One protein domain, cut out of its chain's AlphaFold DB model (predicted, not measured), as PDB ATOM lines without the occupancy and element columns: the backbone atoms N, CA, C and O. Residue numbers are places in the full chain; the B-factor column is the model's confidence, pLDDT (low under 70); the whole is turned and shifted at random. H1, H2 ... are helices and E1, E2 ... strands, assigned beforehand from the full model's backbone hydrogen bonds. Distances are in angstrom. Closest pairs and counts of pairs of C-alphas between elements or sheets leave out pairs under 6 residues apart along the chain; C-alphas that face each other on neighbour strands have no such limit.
ATOM      1  N   THR A  17       2.947  -4.757  17.212       86.44
ATOM      2  CA  THR A  17       4.004  -5.095  18.181       86.44
ATOM      3  C   THR A  17       5.288  -5.553  17.488       86.44
ATOM      4  O   THR A  17       6.374  -5.447  18.053       86.44
ATOM      5  N   GLY A  18       5.171  -6.020  16.245       90.69
ATOM      6  CA  GLY A  18       6.285  -6.418  15.403       90.69
ATOM      7  C   GLY A  18       5.859  -6.646  13.960       90.69
ATOM      8  O   GLY A  18       4.670  -6.730  13.647       90.69
ATOM      9  N   TYR A  19       6.857  -6.755  13.094       92.19
ATOM     10  CA  TYR A  19       6.712  -7.022  11.672       92.19
ATOM     11  C   TYR A  19       7.553  -8.232  11.289       92.19
ATOM     12  O   TYR A  19       8.662  -8.396  11.790       92.19
ATOM     13  N   LEU A  20       7.040  -9.067  10.390       94.25
ATOM     14  CA  LEU A  20       7.776 -10.213   9.866       94.25
ATOM     15  C   LEU A  20       8.555  -9.801   8.614       94.25
ATOM     16  O   LEU A  20       7.979  -9.157   7.737       94.25
ATOM     17  N   THR A  21       9.824 -10.182   8.503       92.12
ATOM     18  CA  THR A  21      10.632  -9.972   7.291       92.12
ATOM     19  C   THR A  21      10.521 -11.156   6.328       92.12
ATOM     20  O   THR A  21       9.977 -12.211   6.661       92.12
ATOM     21  N   LEU A  22      11.064 -11.004   5.117       89.81
ATOM     22  CA  LEU A  22      11.164 -12.103   4.143       89.81
ATOM     23  C   LEU A  22      12.017 -13.276   4.644       89.81
ATOM     24  O   LEU A  22      11.820 -14.406   4.207       89.81
ATOM     25  N   GLU A  23      12.942 -13.007   5.563       90.06
ATOM     26  CA  GLU A  23      13.823 -14.005   6.176       90.06
ATOM     27  C   GLU A  23      13.156 -14.698   7.378       90.06
ATOM     28  O   GLU A  23      13.731 -15.598   7.985       90.06
ATOM     29  N   GLY A  24      11.914 -14.318   7.703       89.31
ATOM     30  CA  GLY A  24      11.174 -14.833   8.852       89.31
ATOM     31  C   GLY A  24      11.594 -14.201  10.180       89.31
ATOM     32  O   GLY A  24      11.186 -14.681  11.238       89.31
ATOM     33  N   GLU A  25      12.387 -13.130  10.145       90.44
ATOM     34  CA  GLU A  25      12.798 -12.398  11.338       90.44
ATOM     35  C   GLU A  25      11.675 -11.483  11.824       90.44
ATOM     36  O   GLU A  25      10.915 -10.921  11.032       90.44
ATOM     37  N   LEU A  26      11.576 -11.320  13.143       91.25
ATOM     38  CA  LEU A  26      10.628 -10.396  13.747       91.25
ATOM     39  C   LEU A  26      11.331  -9.070  14.059       91.25
ATOM     40  O   LEU A  26      12.149  -8.991  14.975       91.25
ATOM     41  N   VAL A  27      10.973  -8.021  13.327       90.88
ATOM     42  CA  VAL A  27      11.419  -6.649  13.587       90.88
ATOM     43  C   VAL A  27      10.478  -6.003  14.606       90.88
ATOM     44  O   VAL A  27       9.258  -6.096  14.438       90.88
ATOM     45  N   PRO A  28      10.990  -5.327  15.653       91.31
ATOM     46  CA  PRO A  28      10.151  -4.608  16.607       91.31
ATOM     47  C   PRO A  28       9.237  -3.590  15.922       91.31
ATOM     48  O   PRO A  28       9.646  -2.908  14.979       91.31
ATOM     49  N   GLY A  29       8.010  -3.451  16.429       89.69
ATOM     50  CA  GLY A  29       6.997  -2.564  15.855       89.69
ATOM     51  C   GLY A  29       7.484  -1.131  15.642       89.69
ATOM     52  O   GLY A  29       7.277  -0.558  14.581       89.69
ATOM     53  N   GLU A  30       8.213  -0.575  16.605       89.94
ATOM     54  CA  GLU A  30       8.735   0.796  16.535       89.94
ATOM     55  C   GLU A  30       9.772   0.978  15.418       89.94
ATOM     56  O   GLU A  30       9.743   1.978  14.703       89.94
ATOM     57  N   VAL A  31      10.648  -0.013  15.221       88.56
ATOM     58  CA  VAL A  31      11.669  -0.001  14.161       88.56
ATOM     59  C   VAL A  31      11.006  -0.122  12.792       88.56
ATOM     60  O   VAL A  31      11.325   0.640  11.880       88.56
ATOM     61  N   GLY A  32      10.041  -1.035  12.655       90.44
ATOM     62  CA  GLY A  32       9.296  -1.204  11.410       90.44
ATOM     63  C   GLY A  32       8.423   0.006  11.069       90.44
ATOM     64  O   GLY A  32       8.432   0.456   9.926       90.44
ATOM     65  N   GLU A  33       7.729   0.589  12.053       89.81
ATOM     66  CA  GLU A  33       6.981   1.844  11.887       89.81
ATOM     67  C   GLU A  33       7.905   2.975  11.432       89.81
ATOM     68  O   GLU A  33       7.568   3.695  10.491       89.81
ATOM     69  N   HIS A  34       9.074   3.116  12.062       88.50
ATOM     70  CA  HIS A  34      10.043   4.134  11.682       88.50
ATOM     71  C   HIS A  34      10.524   3.945  10.238       88.50
ATOM     72  O   HIS A  34      10.475   4.891   9.454       88.50
ATOM     73  N   ALA A  35      10.902   2.726   9.846       89.00
ATOM     74  CA  ALA A  35      11.354   2.426   8.487       89.00
ATOM     75  C   ALA A  35      10.264   2.692   7.428       89.00
ATOM     76  O   ALA A  35      10.546   3.248   6.364       89.00
ATOM     77  N   LEU A  36       9.002   2.365   7.735       90.12
ATOM     78  CA  LEU A  36       7.855   2.679   6.873       90.12
ATOM     79  C   LEU A  36       7.640   4.193   6.737       90.12
ATOM     80  O   LEU A  36       7.395   4.688   5.639       90.12
ATOM     81  N   GLN A  37       7.752   4.941   7.837       90.38
ATOM     82  CA  GLN A  37       7.593   6.400   7.839       90.38
ATOM     83  C   GLN A  37       8.728   7.120   7.105       90.38
ATOM     84  O   GLN A  37       8.484   8.137   6.459       90.38
ATOM     85  N   GLN A  38       9.956   6.602   7.189       89.81
ATOM     86  CA  GLN A  38      11.112   7.128   6.456       89.81
ATOM     87  C   GLN A  38      11.124   6.706   4.977       89.81
ATOM     88  O   GLN A  38      11.907   7.242   4.195       89.81
ATOM     89  N   GLY A  39      10.278   5.749   4.580       89.56
ATOM     90  CA  GLY A  39      10.262   5.194   3.227       89.56
ATOM     91  C   GLY A  39      11.467   4.303   2.906       89.56
ATOM     92  O   GLY A  39      11.711   4.019   1.735       89.56
ATOM     93  N   THR A  40      12.218   3.855   3.920       90.81
ATOM     94  CA  THR A  40      13.313   2.880   3.759       90.81
ATOM     95  C   THR A  40      12.801   1.441   3.720       90.81
ATOM     96  O   THR A  40      13.531   0.536   3.314       90.81
ATOM     97  N   ALA A  41      11.536   1.230   4.101       92.31
ATOM     98  CA  ALA A  41      10.836  -0.039   3.995       92.31
ATOM     99  C   ALA A  41       9.409   0.106   3.458       92.31
ATOM    100  O   ALA A  41       8.809   1.181   3.477       92.31
ATOM    101  N   LEU A  42       8.860  -1.018   3.000       93.38
ATOM    102  CA  LEU A  42       7.498  -1.173   2.503       93.38
ATOM    103  C   LEU A  42       6.846  -2.400   3.146       93.38
ATOM    104  O   LEU A  42       7.509  -3.402   3.415       93.38
ATOM    105  N   LEU A  43       5.530  -2.333   3.347       92.69
ATOM    106  CA  LEU A  43       4.734  -3.459   3.828       92.69
ATOM    107  C   LEU A  43       3.999  -4.113   2.652       92.69
ATOM    108  O   LEU A  43       3.129  -3.495   2.037       92.69
ATOM    109  N   VAL A  44       4.329  -5.367   2.349       92.00
ATOM    110  CA  VAL A  44       3.748  -6.134   1.239       92.00
ATOM    111  C   VAL A  44       3.119  -7.404   1.796       92.00
ATOM    112  O   VAL A  44       3.814  -8.270   2.313       92.00
ATOM    113  N   ASN A  45       1.791  -7.524   1.705       89.81
ATOM    114  CA  ASN A  45       1.037  -8.669   2.241       89.81
ATOM    115  C   ASN A  45       1.365  -8.998   3.715       89.81
ATOM    116  O   ASN A  45       1.414 -10.162   4.101       89.81
ATOM    117  N   GLY A  46       1.608  -7.973   4.541       86.38
ATOM    118  CA  GLY A  46       1.962  -8.136   5.957       86.38
ATOM    119  C   GLY A  46       3.434  -8.472   6.223       86.38
ATOM    120  O   GLY A  46       3.816  -8.591   7.383       86.38
ATOM    121  N   VAL A  47       4.260  -8.578   5.178       92.75
ATOM    122  CA  VAL A  47       5.711  -8.756   5.277       92.75
ATOM    123  C   VAL A  47       6.397  -7.412   5.082       92.75
ATOM    124  O   VAL A  47       6.090  -6.674   4.143       92.75
ATOM    125  N   LEU A  48       7.320  -7.088   5.975       93.62
ATOM    126  CA  LEU A  48       8.109  -5.872   5.925       93.62
ATOM    127  C   LEU A  48       9.384  -6.110   5.105       93.62
ATOM    128  O   LEU A  48      10.141  -7.046   5.364       93.62
ATOM    129  N   ILE A  49       9.602  -5.265   4.100       93.31
ATOM    130  CA  ILE A  49      10.691  -5.384   3.123       93.31
ATOM    131  C   ILE A  49      11.420  -4.045   3.047       93.31
ATOM    132  O   ILE A  49      10.804  -3.043   2.689       93.31
ATOM    133  N   GLY A  50      12.716  -4.017   3.348       89.38
ATOM    134  CA  GLY A  50      13.510  -2.795   3.254       89.38
ATOM    135  C   GLY A  50      14.756  -2.808   4.121       89.38
ATOM    136  O   GLY A  50      15.173  -3.856   4.606       89.38
ATOM    137  N   ASP A  51      15.331  -1.623   4.299       83.38
ATOM    138  CA  ASP A  51      16.448  -1.401   5.210       83.38
ATOM    139  C   ASP A  51      15.921  -0.934   6.575       83.38
ATOM    140  O   ASP A  51      15.223   0.083   6.684       83.38
ATOM    141  N   PHE A  52      16.250  -1.712   7.608       76.62
ATOM    142  CA  PHE A  52      15.879  -1.480   9.008       76.62
ATOM    143  C   PHE A  52      17.067  -1.032   9.856       76.62
ATOM    144  O   PHE A  52      16.954  -0.969  11.082       76.62
ATOM    145  N   SER A  53      18.214  -0.771   9.226       70.62
ATOM    146  CA  SER A  53      19.425  -0.342   9.909       70.62
ATOM    147  C   SER A  53      19.130   0.947  10.662       70.62
ATOM    148  O   SER A  53      18.947   2.013  10.075       70.62
ATOM    149  N   LEU A  54      19.065   0.848  11.987       60.28
ATOM    150  CA  LEU A  54      18.921   2.019  12.828       60.28
ATOM    151  C   LEU A  54      20.198   2.857  12.680       60.28
ATOM    152  O   LEU A  54      21.290   2.335  12.936       60.28
ATOM    153  N   PRO A  55      20.111   4.145  12.292       57.62
ATOM    154  CA  PRO A  55      21.261   5.025  12.411       57.62
ATOM    155  C   PRO A  55      21.707   5.008  13.877       57.62
ATOM    156  O   PRO A  55      20.868   4.999  14.778       57.62
ATOM    157  N   ALA A  56      23.020   4.982  14.122       55.91
ATOM    158  CA  ALA A  56      23.607   4.814  15.457       55.91
ATOM    159  C   ALA A  56      23.034   5.775  16.527       55.91
ATOM    160  O   ALA A  56      23.057   5.461  17.715       55.91
ATOM    161  N   GLU A  57      22.473   6.914  16.109       49.56
ATOM    162  CA  GLU A  57      21.704   7.854  16.932       49.56
ATOM    163  C   GLU A  57      20.516   7.210  17.681       49.56
ATOM    164  O   GLU A  57      20.272   7.549  18.837       49.56
ATOM    165  N   ALA A  58      19.802   6.257  17.072       50.34
ATOM    166  CA  ALA A  58      18.618   5.619  17.660       50.34
ATOM    167  C   ALA A  58      18.955   4.578  18.748       50.34
ATOM    168  O   ALA A  58      18.111   4.263  19.579       50.34
ATOM    169  N   LEU A  59      20.201   4.088  18.794       51.06
ATOM    170  CA  LEU A  59      20.681   3.152  19.821       51.06
ATOM    171  C   LEU A  59      21.121   3.843  21.123       51.06
ATOM    172  O   LEU A  59      21.392   3.163  22.106       51.06
ATOM    173  N   ARG A  60      21.215   5.180  21.160       48.12
ATOM    174  CA  ARG A  60      21.698   5.923  22.345       48.12
ATOM    175  C   ARG A  60      20.600   6.272  23.357       48.12
ATOM    176  O   ARG A  60      20.914   6.871  24.381       48.12
TER     177      ARG A  60
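AT A GLANCE: This is residues 17 to 60 of the 62 residues of an uncharacterized protein of Hymenobacter crusticola (UniProt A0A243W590). A curled sheet of four short strands has H1 packed over one face, and a tail from E4 ends in H2, away from this body. The printed part has 44 residues, in order E1 E2 H1 E3 E4 H2. The mixed sheet runs E2 E1 E4 E3; the class is mixed. The whole is compact, radius of gyration of the C-alphas 9.9 A, yet elongated, spanning 31 by 18 by 17 A.

HOW THE PARTS SIT: E1, residues 18 to 21, and E2, residues 26 to 28, form an antiparallel hairpin; N 19 and O 27 are 2.8 A apart, within hydrogen-bond range. E4, residues 47 to 50, is parallel to E1, with N 48 and O 20 at 2.8 A. E3, residues 41 to 44, and E4 form an antiparallel hairpin, with N 42 and O 49 at 2.8 A. H1, residues 29 to 38, is on the sheet, two layers; its closest C-alphas to E3 are Ala 35 and Ala 41, 5.2 A. E2, H1 and E3 make a split strand-helix-strand unit, same-way strands with E1 and E4 between, its crossover right-handed. H2, residues 56 to 60, is apart from H1. H1 has every O i to N i+4 pair within range; H2 has 0 of 1, but 2 of 2 O i to N i+3.

IN THESE COORDINATES: H1 measures 14.1 A, E4 10.0 A. C-alpha 18 is at (6.285, -6.418, 15.403), C-alpha 60 at (21.698, 5.923, 22.345).

THE WHOLE: The farthest C-alphas, Asn 45 and Arg 60, are 32.3 A apart. The printed part has no cut; its links are tight. Residues 54 to 60 have pLDDT under 70.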